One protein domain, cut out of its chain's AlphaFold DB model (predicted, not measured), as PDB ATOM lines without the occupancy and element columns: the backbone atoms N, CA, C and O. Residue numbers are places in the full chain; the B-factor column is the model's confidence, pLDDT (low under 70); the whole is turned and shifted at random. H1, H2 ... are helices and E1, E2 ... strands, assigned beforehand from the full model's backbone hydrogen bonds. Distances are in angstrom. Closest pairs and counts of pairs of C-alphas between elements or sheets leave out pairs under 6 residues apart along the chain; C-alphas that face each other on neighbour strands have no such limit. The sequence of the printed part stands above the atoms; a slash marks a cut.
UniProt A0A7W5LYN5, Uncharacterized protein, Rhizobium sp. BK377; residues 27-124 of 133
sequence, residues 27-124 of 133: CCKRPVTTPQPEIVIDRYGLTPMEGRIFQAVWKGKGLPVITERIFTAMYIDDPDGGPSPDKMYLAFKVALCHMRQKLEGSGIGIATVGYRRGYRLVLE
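Overview. This is residues 27 to 124 of the 133 residues of an uncharacterized protein of Rhizobium sp. BK377 (UniProt A0A7W5LYN5). Helix H2 forms the core; H1, H3 and the long H4 pack round it, and the antiparallel hairpin E1-E2 covers its residues 53 to 59. Residues 28 to 35 stick out. The 98 printed residues include, in chain order, H1, H2, H3, H4, E1 and E2: mostly helix, compact, radius of gyration of the C-alphas 13.6 A, spans 43 by 28 by 21 A.

Arrangement. H1, residues 37 to 43, and H2, residues 48 to 59, touch as a helical hairpin, closest C-alphas Ile 41 and Gly 51, 5.8 A, at a steep tilt of 41 degrees. H3, residues 67 to 74, touches H2, closest C-alphas Met 74 and Arg 52, 5.6 A, at a steep 50 degrees. H4, residues 85 to 102, touches H2 with residues 95 to 99 alone, closest C-alphas Ala 95 and Glu 50, 5.7 A, about perpendicular at 85 degrees. E1, residues 108 to 112, and E2, residues 119 to 123, form a hairpin; N 109 and O 122 are within hydrogen-bond range, 2.8 A. In the four helices every O i to N i+4 pair is within range.

Along the chain. H1 begins at C-alpha 37 (93.388, 132.913, 75.963); E2 ends at C-alpha 123 (80.613, 132.213, 75.716). H2 measures 16.4 A, H4 25.7 A.

Size, cuts and confidence. The printed part has no cut and no long link; residues 33 and 124 are under pLDDT 70.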
ATOM      1  N   CYS A  27      99.061 122.984  83.691       72.56
ATOM      2  CA  CYS A  27     100.181 122.877  84.633       72.56
ATOM      3  C   CYS A  27      99.799 122.191  85.954       72.56
ATOM      4  O   CYS A  27     100.516 121.321  86.435       72.56
ATOM      5  N   CYS A  28      98.678 122.591  86.570       81.56
ATOM      6  CA  CYS A  28      98.317 122.163  87.931       81.56
ATOM      7  C   CYS A  28      96.991 121.397  88.029       81.56
ATOM      8  O   CYS A  28      96.590 121.021  89.130       81.56
ATOM      9  N   LYS A  29      96.295 121.181  86.903       79.12
ATOM     10  CA  LYS A  29      95.008 120.464  86.796       79.12
ATOM     11  C   LYS A  29      93.864 121.043  87.639       79.12
ATOM     12  O   LYS A  29      92.826 120.406  87.778       79.12
ATOM     13  N   ARG A  30      94.017 122.251  88.188       80.56
ATOM     14  CA  ARG A  30      92.948 122.948  88.915       80.56
ATOM     15  C   ARG A  30      91.935 123.559  87.939       80.56
ATOM     16  O   ARG A  30      92.336 123.945  86.836       80.56
ATOM     17  N   PRO A  31      90.651 123.665  88.324       78.69
ATOM     18  CA  PRO A  31      89.646 124.346  87.522       78.69
ATOM     19  C   PRO A  31      89.960 125.841  87.416       78.69
ATOM     20  O   PRO A  31      90.301 126.497  88.399       78.69
ATOM     21  N   VAL A  32      89.824 126.371  86.207       74.81
ATOM     22  CA  VAL A  32      90.031 127.769  85.845       74.81
ATOM     23  C   VAL A  32      88.688 128.330  85.397       74.81
ATOM     24  O   VAL A  32      88.140 127.931  84.370       74.81
ATOM     25  N   THR A  33      88.148 129.249  86.194       66.88
ATOM     26  CA  THR A  33      86.859 129.919  85.954       66.88
ATOM     27  C   THR A  33      86.976 131.122  85.019       66.88
ATOM     28  O   THR A  33      86.034 131.426  84.291       66.88
ATOM     29  N   THR A  34      88.142 131.769  84.988       71.19
ATOM     30  CA  THR A  34      88.477 132.880  84.084       71.19
ATOM     31  C   THR A  34      89.764 132.550  83.323       71.19
ATOM     32  O   THR A  34      90.852 132.964  83.739       71.19
ATOM     33  N   PRO A  35      89.695 131.730  82.260       75.50
ATOM     34  CA  PRO A  35      90.892 131.323  81.541       75.50
ATOM     35  C   PRO A  35      91.505 132.489  80.773       75.50
ATOM     36  O   PRO A  35      90.805 133.326  80.210       75.50
ATOM     37  N   GLN A  36      92.835 132.519  80.747       84.44
ATOM     38  CA  GLN A  36      93.581 133.327  79.789       84.44
ATOM     39  C   GLN A  36      93.479 132.681  78.399       84.44
ATOM     40  O   GLN A  36      93.309 131.456  78.319       84.44
ATOM     41  N   PRO A  37      93.563 133.457  77.305       89.62
ATOM     42  CA  PRO A  37      93.388 132.913  75.963       89.62
ATOM     43  C   PRO A  37      94.406 131.813  75.629       89.62
ATOM     44  O   PRO A  37      94.059 130.867  74.929       89.62
ATOM     45  N   GLU A  38      95.610 131.876  76.195       89.06
ATOM     46  CA  GLU A  38      96.670 130.871  76.036       89.06
ATOM     47  C   GLU A  38      96.231 129.496  76.560       89.06
ATOM     48  O   GLU A  38      96.447 128.482  75.905       89.06
ATOM     49  N   ILE A  39      95.502 129.453  77.682       87.56
ATOM     50  CA  ILE A  39      94.988 128.196  78.253       87.56
ATOM     51  C   ILE A  39      93.989 127.538  77.296       87.56
ATOM     52  O   ILE A  39      93.955 126.316  77.180       87.56
ATOM     53  N   VAL A  40      93.164 128.338  76.617       89.25
ATOM     54  CA  VAL A  40      92.194 127.838  75.633       89.25
ATOM     55  C   VAL A  40      92.919 127.312  74.397       89.25
ATOM     56  O   VAL A  40      92.609 126.217  73.930       89.25
ATOM     57  N   ILE A  41      93.902 128.066  73.900       92.69
ATOM     58  CA  ILE A  41      94.732 127.688  72.750       92.69
ATOM     59  C   ILE A  41      95.383 126.326  72.989       92.69
ATOM     60  O   ILE A  41      95.202 125.417  72.176       92.69
ATOM     61  N   ASP A  42      96.042 126.158  74.134       90.12
ATOM     62  CA  ASP A  42      96.736 124.918  74.482       90.12
ATOM     63  C   ASP A  42      95.754 123.762  74.706       90.12
ATOM     64  O   ASP A  42      95.961 122.649  74.223       90.12
ATOM     65  N   ARG A  43      94.643 124.015  75.414       88.44
ATOM     66  CA  ARG A  43      93.662 122.976  75.760       88.44
ATOM     67  C   ARG A  43      92.969 122.382  74.537       88.44
ATOM     68  O   ARG A  43      92.681 121.186  74.541       88.44
ATOM     69  N   TYR A  44      92.659 123.212  73.546       89.81
ATOM     70  CA  TYR A  44      91.920 122.813  72.344       89.81
ATOM     71  C   TYR A  44      92.824 122.611  71.122       89.81
ATOM     72  O   TYR A  44      92.323 122.376  70.023       89.81
ATOM     73  N   GLY A  45      94.150 122.676  71.295       93.06
ATOM     74  CA  GLY A  45      95.113 122.426  70.223       93.06
ATOM     75  C   GLY A  45      94.949 123.391  69.047       93.06
ATOM     76  O   GLY A  45      94.964 122.973  67.881       93.06
ATOM     77  N   LEU A  46      94.729 124.677  69.337       95.88
ATOM     78  CA  LEU A  46      94.682 125.698  68.295       95.88
ATOM     79  C   LEU A  46      96.088 125.874  67.706       95.88
ATOM     80  O   LEU A  46      97.074 126.011  68.426       95.88
ATOM     81  N   THR A  47      96.184 125.854  66.380       96.44
ATOM     82  CA  THR A  47      97.430 126.134  65.651       96.44
ATOM     83  C   THR A  47      97.887 127.573  65.910       96.44
ATOM     84  O   THR A  47      97.063 128.408  66.285       96.44
ATOM     85  N   PRO A  48      99.157 127.932  65.640       95.19
ATOM     86  CA  PRO A  48      99.629 129.306  65.829       95.19
ATOM     87  C   PRO A  48      98.762 130.358  65.119       95.19
ATOM     88  O   PRO A  48      98.452 131.401  65.690       95.19
ATOM     89  N   MET A  49      98.300 130.063  63.898       94.94
ATOM     90  CA  MET A  49      97.421 130.960  63.141       94.94
ATOM     91  C   MET A  49      96.038 131.103  63.792       94.94
ATOM     92  O   MET A  49      95.547 132.217  63.969       94.94
ATOM     93  N   GLU A  50      95.416 129.989  64.187       96.88
ATOM     94  CA  GLU A  50      94.136 130.005  64.907       96.88
ATOM     95  C   GLU A  50      94.266 130.733  66.251       96.88
ATOM     96  O   GLU A  50      93.394 131.523  66.602       96.88
ATOM     97  N   GLY A  51      95.377 130.540  66.968       95.94
ATOM     98  CA  GLY A  51      95.676 131.214  68.228       95.94
ATOM     99  C   GLY A  51      95.788 132.732  68.084       95.94
ATOM    100  O   GLY A  51      95.191 133.460  68.876       95.94
ATOM    101  N   ARG A  52      96.455 133.228  67.031       96.12
ATOM    102  CA  ARG A  52      96.514 134.671  66.722       96.12
ATOM    103  C   ARG A  52      95.124 135.252  66.456       96.12
ATOM    104  O   ARG A  52      94.776 136.299  67.006       96.12
ATOM    105  N   ILE A  53      94.304 134.555  65.664       95.94
ATOM    106  CA  ILE A  53      92.910 134.952  65.399       95.94
ATOM    107  C   ILE A  53      92.109 134.970  66.706       95.94
ATOM    108  O   ILE A  53      91.416 135.946  67.004       95.94
ATOM    109  N   PHE A  54      92.221 133.905  67.498       95.88
ATOM    110  CA  PHE A  54      91.519 133.760  68.763       95.88
ATOM    111  C   PHE A  54      91.885 134.879  69.738       95.88
ATOM    112  O   PHE A  54      90.993 135.550  70.250       95.88
ATOM    113  N   GLN A  55      93.176 135.156  69.936       95.50
ATOM    114  CA  GLN A  55      93.655 136.253  70.781       95.50
ATOM    115  C   GLN A  55      93.152 137.617  70.298       95.50
ATOM    116  O   GLN A  55      92.774 138.454  71.122       95.50
ATOM    117  N   ALA A  56      93.116 137.857  68.983       95.88
ATOM    118  CA  ALA A  56      92.596 139.103  68.426       95.88
ATOM    119  C   ALA A  56      91.120 139.311  68.794       95.88
ATOM    120  O   ALA A  56      90.742 140.383  69.269       95.88
ATOM    121  N   VAL A  57      90.296 138.270  68.644       94.81
ATOM    122  CA  VAL A  57      88.870 138.309  69.003       94.81
ATOM    123  C   VAL A  57      88.673 138.354  70.524       94.81
ATOM    124  O   VAL A  57      87.807 139.082  71.015       94.81
ATOM    125  N   TRP A  58      89.511 137.652  71.289       92.94
ATOM    126  CA  TRP A  58      89.492 137.633  72.753       92.94
ATOM    127  C   TRP A  58      89.756 139.017  73.351       92.94
ATOM    128  O   TRP A  58      89.047 139.450  74.261       92.94
ATOM    129  N   LYS A  59      90.715 139.767  72.789       90.75
ATOM    130  CA  LYS A  59      90.986 141.168  73.161       90.75
ATOM    131  C   LYS A  59      89.774 142.082  72.955       90.75
ATOM    132  O   LYS A  59      89.649 143.076  73.667       90.75
ATOM    133  N   GLY A  60      88.874 141.733  72.033       88.25
ATOM    134  CA  GLY A  60      87.598 142.418  71.822       88.25
ATOM    135  C   GLY A  60      86.581 142.219  72.951       88.25
ATOM    136  O   GLY A  60      85.635 142.994  73.049       88.25
ATOM    137  N   LYS A  61      86.765 141.218  73.827       86.00
ATOM    138  CA  LYS A  61      85.944 140.976  75.032       86.00
ATOM    139  C   LYS A  61      84.432 140.960  74.757       86.00
ATOM    140  O   LYS A  61      83.642 141.505  75.521       86.00
ATOM    141  N   GLY A  62      84.033 140.340  73.646       85.38
ATOM    142  CA  GLY A  62      82.632 140.239  73.208       85.38
ATOM    143  C   GLY A  62      82.157 141.359  72.286       85.38
ATOM    144  O   GLY A  62      81.099 141.228  71.665       85.38
ATOM    145  N   LEU A  63      82.937 142.431  72.136       89.06
ATOM    146  CA  LEU A  63      82.697 143.428  71.101       89.06
ATOM    147  C   LEU A  63      83.150 142.903  69.730       89.06
ATOM    148  O   LEU A  63      84.073 142.084  69.654       89.06
ATOM    149  N   PRO A  64      82.518 143.366  68.638       92.25
ATOM    150  CA  PRO A  64      82.943 143.011  67.293       92.25
ATOM    151  C   PRO A  64      84.355 143.532  67.005       92.25
ATOM    152  O   PRO A  64      84.651 144.712  67.191       92.25
ATOM    153  N   VAL A  65      85.218 142.649  66.513       95.50
ATOM    154  CA  VAL A  65      86.548 142.964  65.993       95.50
ATOM    155  C   VAL A  65      86.483 142.908  64.474       95.50
ATOM    156  O   VAL A  65      86.138 141.873  63.898       95.50
ATOM    157  N   ILE A  66      86.783 144.034  63.827       94.75
ATOM    158  CA  ILE A  66      86.795 144.150  62.365       94.75
ATOM    159  C   ILE A  66      87.874 143.254  61.749       94.75
ATOM    160  O   ILE A  66      88.912 143.003  62.368       94.75
ATOM    161  N   THR A  67      87.626 142.773  60.533       93.12
ATOM    162  CA  THR A  67      88.475 141.769  59.877       93.12
ATOM    163  C   THR A  67      89.905 142.263  59.676       93.12
ATOM    164  O   THR A  67      90.846 141.504  59.873       93.12
ATOM    165  N   GLU A  68      90.087 143.548  59.385       92.31
ATOM    166  CA  GLU A  68      91.391 144.175  59.167       92.31
ATOM    167  C   GLU A  68      92.281 144.045  60.411       92.31
ATOM    168  O   GLU A  68      93.449 143.684  60.305       92.31
ATOM    169  N   ARG A  69      91.712 144.225  61.613       93.88
ATOM    170  CA  ARG A  69      92.451 144.030  62.874       93.88
ATOM    171  C   ARG A  69      92.814 142.569  63.115       93.88
ATOM    172  O   ARG A  69      93.820 142.298  63.764       93.88
ATOM    173  N   ILE A  70      91.997 141.640  62.621       95.00
ATOM    174  CA  ILE A  70      92.297 140.208  62.688       95.00
ATOM    175  C   ILE A  70      93.444 139.878  61.728       95.00
ATOM    176  O   ILE A  70      94.355 139.158  62.124       95.00
ATOM    177  N   PHE A  71      93.470 140.451  60.522       95.12
ATOM    178  CA  PHE A  71      94.579 140.268  59.580       95.12
ATOM    179  C   PHE A  71      95.897 140.812  60.121       95.12
ATOM    180  O   PHE A  71      96.895 140.099  60.085       95.12
ATOM    181  N   THR A  72      95.889 142.005  60.725       94.38
ATOM    182  CA  THR A  72      97.076 142.534  61.415       94.38
ATOM    183  C   THR A  72      97.589 141.565  62.480       94.38
ATOM    184  O   THR A  72      98.792 141.407  62.638       94.38
ATOM    185  N   ALA A  73      96.695 140.888  63.208       94.81
ATOM    186  CA  ALA A  73      97.103 139.892  64.190       94.81
ATOM    187  C   ALA A  73      97.622 138.597  63.545       94.81
ATOM    188  O   ALA A  73      98.579 138.023  64.051       94.81
ATOM    189  N   MET A  74      97.013 138.133  62.449       95.12
ATOM    190  CA  MET A  74      97.433 136.924  61.724       95.12
ATOM    191  C   MET A  74      98.864 137.029  61.189       95.12
ATOM    192  O   MET A  74      99.613 136.054  61.266       95.12
ATOM    193  N   TYR A  75      99.221 138.209  60.685       95.25
ATOM    194  CA  TYR A  75     100.479 138.486  59.992       95.25
ATOM    195  C   TYR A  75     101.380 139.451  60.772       95.25
ATOM    196  O   TYR A  75     102.180 140.161  60.184       95.25
ATOM    197  N   ILE A  76     101.268 139.480  62.103       92.56
ATOM    198  CA  ILE A  76     102.051 140.395  62.952       92.56
ATOM    199  C   ILE A  76     103.573 140.207  62.817       92.56
ATOM    200  O   ILE A  76     104.324 141.158  63.007       92.56
ATOM    201  N   ASP A  77     104.005 138.993  62.473       89.44
ATOM    202  CA  ASP A  77     105.415 138.631  62.289       89.44
ATOM    203  C   ASP A  77     105.883 138.783  60.825       89.44
ATOM    204  O   ASP A  77     107.038 138.498  60.518       89.44
ATOM    205  N   ASP A  78     104.994 139.191  59.911       90.06
ATOM    206  CA  ASP A  78     105.289 139.395  58.490       90.06
ATOM    207  C   ASP A  78     105.498 140.899  58.220       90.06
ATOM    208  O   ASP A  78     104.558 141.684  58.389       90.06
ATOM    209  N   PRO A  79     106.706 141.337  57.814       85.19
ATOM    210  CA  PRO A  79     107.003 142.753  57.595       85.19
ATOM    211  C   PRO A  79     106.191 143.372  56.449       85.19
ATOM    212  O   PRO A  79     105.926 144.573  56.487       85.19
ATOM    213  N   ASP A  80     105.751 142.567  55.477       85.31
ATOM    214  CA  ASP A  80     104.920 143.015  54.355       85.31
ATOM    215  C   ASP A  80     103.421 142.998  54.708       85.31
ATOM    216  O   ASP A  80     102.567 143.399  53.914       85.31
ATOM    217  N   GLY A  81     103.078 142.551  55.920       80.75
ATOM    218  CA  GLY A  81     101.710 142.477  56.415       80.75
ATOM    219  C   GLY A  81     100.911 141.297  55.863       80.75
ATOM    220  O   GLY A  81      99.718 141.210  56.150       80.75
ATOM    221  N   GLY A  82     101.548 140.382  55.125       88.88
ATOM    222  CA  GLY A  82     100.956 139.162  54.580       88.88
ATOM    223  C   GLY A  82     100.672 139.199  53.067       88.88
ATOM    224  O   GLY A  82     101.010 140.147  52.363       88.88
ATOM    225  N   PRO A  83     100.047 138.139  52.522       90.25
ATOM    226  CA  PRO A  83      99.798 137.990  51.088       90.25
ATOM    227  C   PRO A  83      98.672 138.912  50.592       90.25
ATOM    228  O   PRO A  83      98.011 139.582  51.369       90.25
ATOM    229  N   SER A  84      98.363 138.893  49.291       93.00
ATOM    230  CA  SER A  84      97.232 139.654  48.723       93.00
ATOM    231  C   SER A  84      95.930 139.509  49.545       93.00
ATOM    232  O   SER A  84      95.646 138.389  49.992       93.00
ATOM    233  N   PRO A  85      95.082 140.553  49.657       90.06
ATOM    234  CA  PRO A  85      93.886 140.547  50.509       90.06
ATOM    235  C   PRO A  85      92.982 139.316  50.351       90.06
ATOM    236  O   PRO A  85      92.546 138.737  51.345       90.06
ATOM    237  N   ASP A  86      92.755 138.842  49.124       93.00
ATOM    238  CA  ASP A  86      91.912 137.665  48.867       93.00
ATOM    239  C   ASP A  86      92.471 136.384  49.504       93.00
ATOM    240  O   ASP A  86      91.725 135.568  50.056       93.00
ATOM    241  N   LYS A  87      93.801 136.230  49.499       94.56
ATOM    242  CA  LYS A  87      94.492 135.101  50.140       94.56
ATOM    243  C   LYS A  87      94.407 135.194  51.660       94.56
ATOM    244  O   LYS A  87      94.191 134.169  52.304       94.56
ATOM    245  N   MET A  88      94.512 136.400  52.227       94.31
ATOM    246  CA  MET A  88      94.303 136.615  53.664       94.31
ATOM    247  C   MET A  88      92.885 136.212  54.079       94.31
ATOM    248  O   MET A  88      92.704 135.461  55.037       94.31
ATOM    249  N   TYR A  89      91.875 136.656  53.322       94.06
ATOM    250  CA  TYR A  89      90.474 136.308  53.563       94.06
ATOM    251  C   TYR A  89      90.228 134.799  53.490       94.06
ATOM    252  O   TYR A  89      89.510 134.256  54.335       94.06
ATOM    253  N   LEU A  90      90.812 134.115  52.501       95.19
ATOM    254  CA  LEU A  90      90.694 132.665  52.364       95.19
ATOM    255  C   LEU A  90      91.341 131.939  53.549       95.19
ATOM    256  O   LEU A  90      90.684 131.113  54.185       95.19
ATOM    257  N   ALA A  91      92.586 132.287  53.884       94.81
ATOM    258  CA  ALA A  91      93.311 131.705  55.010       94.81
ATOM    259  C   ALA A  91      92.550 131.903  56.328       94.81
ATOM    260  O   ALA A  91      92.376 130.961  57.102       94.81
ATOM    261  N   PHE A  92      92.018 133.106  56.544       95.62
ATOM    262  CA  PHE A  92      91.200 133.420  57.707       95.62
ATOM    263  C   PHE A  92      89.926 132.572  57.774       95.62
ATOM    264  O   PHE A  92      89.618 132.025  58.831       95.62
ATOM    265  N   LYS A  93      89.187 132.413  56.666       94.69
ATOM    266  CA  LYS A  93      87.967 131.585  56.644       94.69
ATOM    267  C   LYS A  93      88.255 130.114  56.942       94.69
ATOM    268  O   LYS A  93      87.496 129.499  57.688       94.69
ATOM    269  N   VAL A  94      89.337 129.567  56.388       96.31
ATOM    270  CA  VAL A  94      89.762 128.181  56.642       96.31
ATOM    271  C   VAL A  94      90.137 128.000  58.112       96.31
ATOM    272  O   VAL A  94      89.586 127.125  58.779       96.31
ATOM    273  N   ALA A  95      90.985 128.878  58.655       96.38
ATOM    274  CA  ALA A  95      91.369 128.839  60.065       96.38
ATOM    275  C   ALA A  95      90.158 129.005  61.000       96.38
ATOM    276  O   ALA A  95      90.033 128.291  61.990       96.38
ATOM    277  N   LEU A  96      89.215 129.897  60.670       94.50
ATOM    278  CA  LEU A  96      87.986 130.086  61.441       94.50
ATOM    279  C   LEU A  96      87.097 128.832  61.442       94.50
ATOM    280  O   LEU A  96      86.481 128.530  62.464       94.50
ATOM    281  N   CYS A  97      87.021 128.113  60.319       94.69
ATOM    282  CA  CYS A  97      86.276 126.859  60.214       94.69
ATOM    283  C   CYS A  97      86.851 125.793  61.160       94.69
ATOM    284  O   CYS A  97      86.135 125.287  62.025       94.69
ATOM    285  N   HIS A  98      88.154 125.523  61.059       95.25
ATOM    286  CA  HIS A  98      88.829 124.526  61.893       95.25
ATOM    287  C   HIS A  98      88.829 124.903  63.378       95.25
ATOM    288  O   HIS A  98      88.528 124.069  64.231       95.25
ATOM    289  N   MET A  99      89.061 126.175  63.702       94.94
ATOM    290  CA  MET A  99      88.999 126.660  65.078       94.94
ATOM    291  C   MET A  99      87.608 126.465  65.696       94.94
ATOM    292  O   MET A  99      87.512 126.066  66.851       94.94
ATOM    293  N   ARG A 100      86.520 126.706  64.949       92.69
ATOM    294  CA  ARG A 100      85.153 126.461  65.446       92.69
ATOM    295  C   ARG A 100      84.902 124.984  65.741       92.69
ATOM    296  O   ARG A 100      84.304 124.694  66.768       92.69
ATOM    297  N   GLN A 101      85.388 124.082  64.887       93.00
ATOM    298  CA  GLN A 101      85.300 122.636  65.121       93.00
ATOM    299  C   GLN A 101      86.054 122.228  66.394       93.00
ATOM    300  O   GLN A 101      85.534 121.484  67.216       93.00
ATOM    301  N   LYS A 102      87.259 122.770  66.613       91.81
ATOM    302  CA  LYS A 102      88.053 122.486  67.822       91.81
ATOM    303  C   LYS A 102      87.412 123.009  69.108       91.81
ATOM    304  O   LYS A 102      87.591 122.416  70.167       91.81
ATOM    305  N   LEU A 103      86.689 124.123  69.021       89.12
ATOM    306  CA  LEU A 103      85.996 124.742  70.151       89.12
ATOM    307  C   LEU A 103      84.583 124.175  70.378       89.12
ATOM    308  O   LEU A 103      83.899 124.604  71.310       89.12
ATOM    309  N   GLU A 104      84.120 123.222  69.575       87.12
ATOM    310  CA  GLU A 104      82.795 122.629  69.747       87.12
ATOM    311  C   GLU A 104      82.656 121.966  71.134       87.12
ATOM    312  O   GLU A 104      83.565 121.302  71.633       87.12
ATOM    313  N   GLY A 105      81.538 122.215  71.825       80.56
ATOM    314  CA  GLY A 105      81.298 121.702  73.184       80.56
ATOM    315  C   GLY A 105      82.189 122.302  74.291       80.56
ATOM    316  O   GLY A 105      82.144 121.838  75.438       80.56
ATOM    317  N   SER A 106      82.999 123.322  73.974       81.44
ATOM    318  CA  SER A 106      83.814 124.063  74.953       81.44
ATOM    319  C   SER A 106      83.038 125.140  75.713       81.44
ATOM    320  O   SER A 106      83.480 125.587  76.771       81.44
ATOM    321  N   GLY A 107      81.908 125.582  75.162       82.75
ATOM    322  CA  GLY A 107      81.217 126.784  75.609       82.75
ATOM    323  C   GLY A 107      81.912 128.086  75.202       82.75
ATOM    324  O   GLY A 107      81.542 129.139  75.709       82.75
ATOM    325  N   ILE A 108      82.900 128.036  74.305       87.69
ATOM    326  CA  ILE A 108      83.562 129.185  73.683       87.69
ATOM    327  C   ILE A 108      83.282 129.141  72.184       87.69
ATOM    328  O   ILE A 108      83.430 128.111  71.536       87.69
ATOM    329  N   GLY A 109      82.907 130.274  71.608       89.06
ATOM    330  CA  GLY A 109      82.620 130.399  70.190       89.06
ATOM    331  C   GLY A 109      83.061 131.741  69.627       89.06
ATOM    332  O   GLY A 109      83.303 132.707  70.349       89.06
ATOM    333  N   ILE A 110      83.142 131.808  68.301       91.19
ATOM    334  CA  ILE A 110      83.377 133.052  67.566       91.19
ATOM    335  C   ILE A 110      82.244 133.227  66.565       91.19
ATOM    336  O   ILE A 110      82.104 132.439  65.625       91.19
ATOM    337  N   ALA A 111      81.444 134.274  66.751       90.38
ATOM    338  CA  ALA A 111      80.288 134.574  65.917       90.38
ATOM    339  C   ALA A 111      80.562 135.739  64.966       90.38
ATOM    340  O   ALA A 111      81.249 136.703  65.307       90.38
ATOM    341  N   THR A 112      79.978 135.657  63.775       91.44
ATOM    342  CA  THR A 112      79.943 136.757  62.808       91.44
ATOM    343  C   THR A 112      78.820 137.718  63.196       91.44
ATOM    344  O   THR A 112      77.702 137.281  63.453       91.44
ATOM    345  N   VAL A 113      79.102 139.023  63.257       88.56
ATOM    346  CA  VAL A 113      78.141 140.035  63.753       88.56
ATOM    347  C   VAL A 113      77.273 140.630  62.628       88.56
ATOM    348  O   VAL A 113      76.263 141.279  62.884       88.56
ATOM    349  N   GLY A 114      77.647 140.400  61.367       82.44
ATOM    350  CA  GLY A 114      76.934 140.867  60.177       82.44
ATOM    351  C   GLY A 114      77.893 141.184  59.030       82.44
ATOM    352  O   GLY A 114      79.113 141.081  59.185       82.44
ATOM    353  N   TYR A 115      77.355 141.587  57.874       82.69
ATOM    354  CA  TYR A 115      78.171 141.921  56.704       82.69
ATOM    355  C   TYR A 115      79.155 143.054  57.028       82.69
ATOM    356  O   TYR A 115      78.740 144.139  57.429       82.69
ATOM    357  N   ARG A 116      80.461 142.777  56.891       81.81
ATOM    358  CA  ARG A 116      81.573 143.705  57.192       81.81
ATOM    359  C   ARG A 116      81.589 144.286  58.617       81.81
ATOM    360  O   ARG A 116      82.282 145.261  58.871       81.81
ATOM    361  N   ARG A 117      80.876 143.675  59.572       88.38
ATOM    362  CA  ARG A 117      80.860 144.116  60.985       88.38
ATOM    363  C   ARG A 117      81.864 143.381  61.872       88.38
ATOM    364  O   ARG A 117      81.987 143.700  63.050       88.38
ATOM    365  N   GLY A 118      82.577 142.408  61.313       92.69
ATOM    366  CA  GLY A 118      83.597 141.647  62.024       92.69
ATOM    367  C   GLY A 118      83.049 140.484  62.851       92.69
ATOM    368  O   GLY A 118      81.955 139.959  62.602       92.69
ATOM    369  N   TYR A 119      83.855 140.070  63.824       94.44
ATOM    370  CA  TYR A 119      83.675 138.841  64.594       94.44
ATOM    371  C   TYR A 119      83.782 139.120  66.084       94.44
ATOM    372  O   TYR A 119      84.589 139.942  66.507       94.44
ATOM    373  N   ARG A 120      82.984 138.425  66.893       92.69
ATOM    374  CA  ARG A 120      83.013 138.569  68.350       92.69
ATOM    375  C   ARG A 120      83.143 137.229  69.049       92.69
ATOM    376  O   ARG A 120      82.676 136.210  68.538       92.69
ATOM    377  N   LEU A 121      83.715 137.273  70.245       91.19
ATOM    378  CA  LEU A 121      83.719 136.153  71.174       91.19
ATOM    379  C   LEU A 121      82.290 135.891  71.679       91.19
ATOM    380  O   LEU A 121      81.546 136.831  71.953       91.19
ATOM    381  N   VAL A 122      81.923 134.618  71.792       86.81
ATOM    382  CA  VAL A 122      80.675 134.108  72.372       86.81
ATOM    383  C   VAL A 122      81.044 133.072  73.435       86.81
ATOM    384  O   VAL A 122      81.966 132.293  73.230       86.81
ATOM    385  N   LEU A 123      80.367 133.086  74.578       82.31
ATOM    386  CA  LEU A 123      80.613 132.213  75.716       82.31
ATOM    387  C   LEU A 123      79.250 131.690  76.164       82.31
ATOM    388  O   LEU A 123      78.296 132.463  76.237       82.31
ATOM    389  N   GLU A 124      79.145 130.400  76.475       69.81
ATOM    390  CA  GLU A 124      77.915 129.771  76.990       69.81
ATOM    391  C   GLU A 124      77.585 130.184  78.441       69.81
ATOM    392  O   GLU A 124      76.667 129.659  79.067       69.81
TER     393      GLU A 124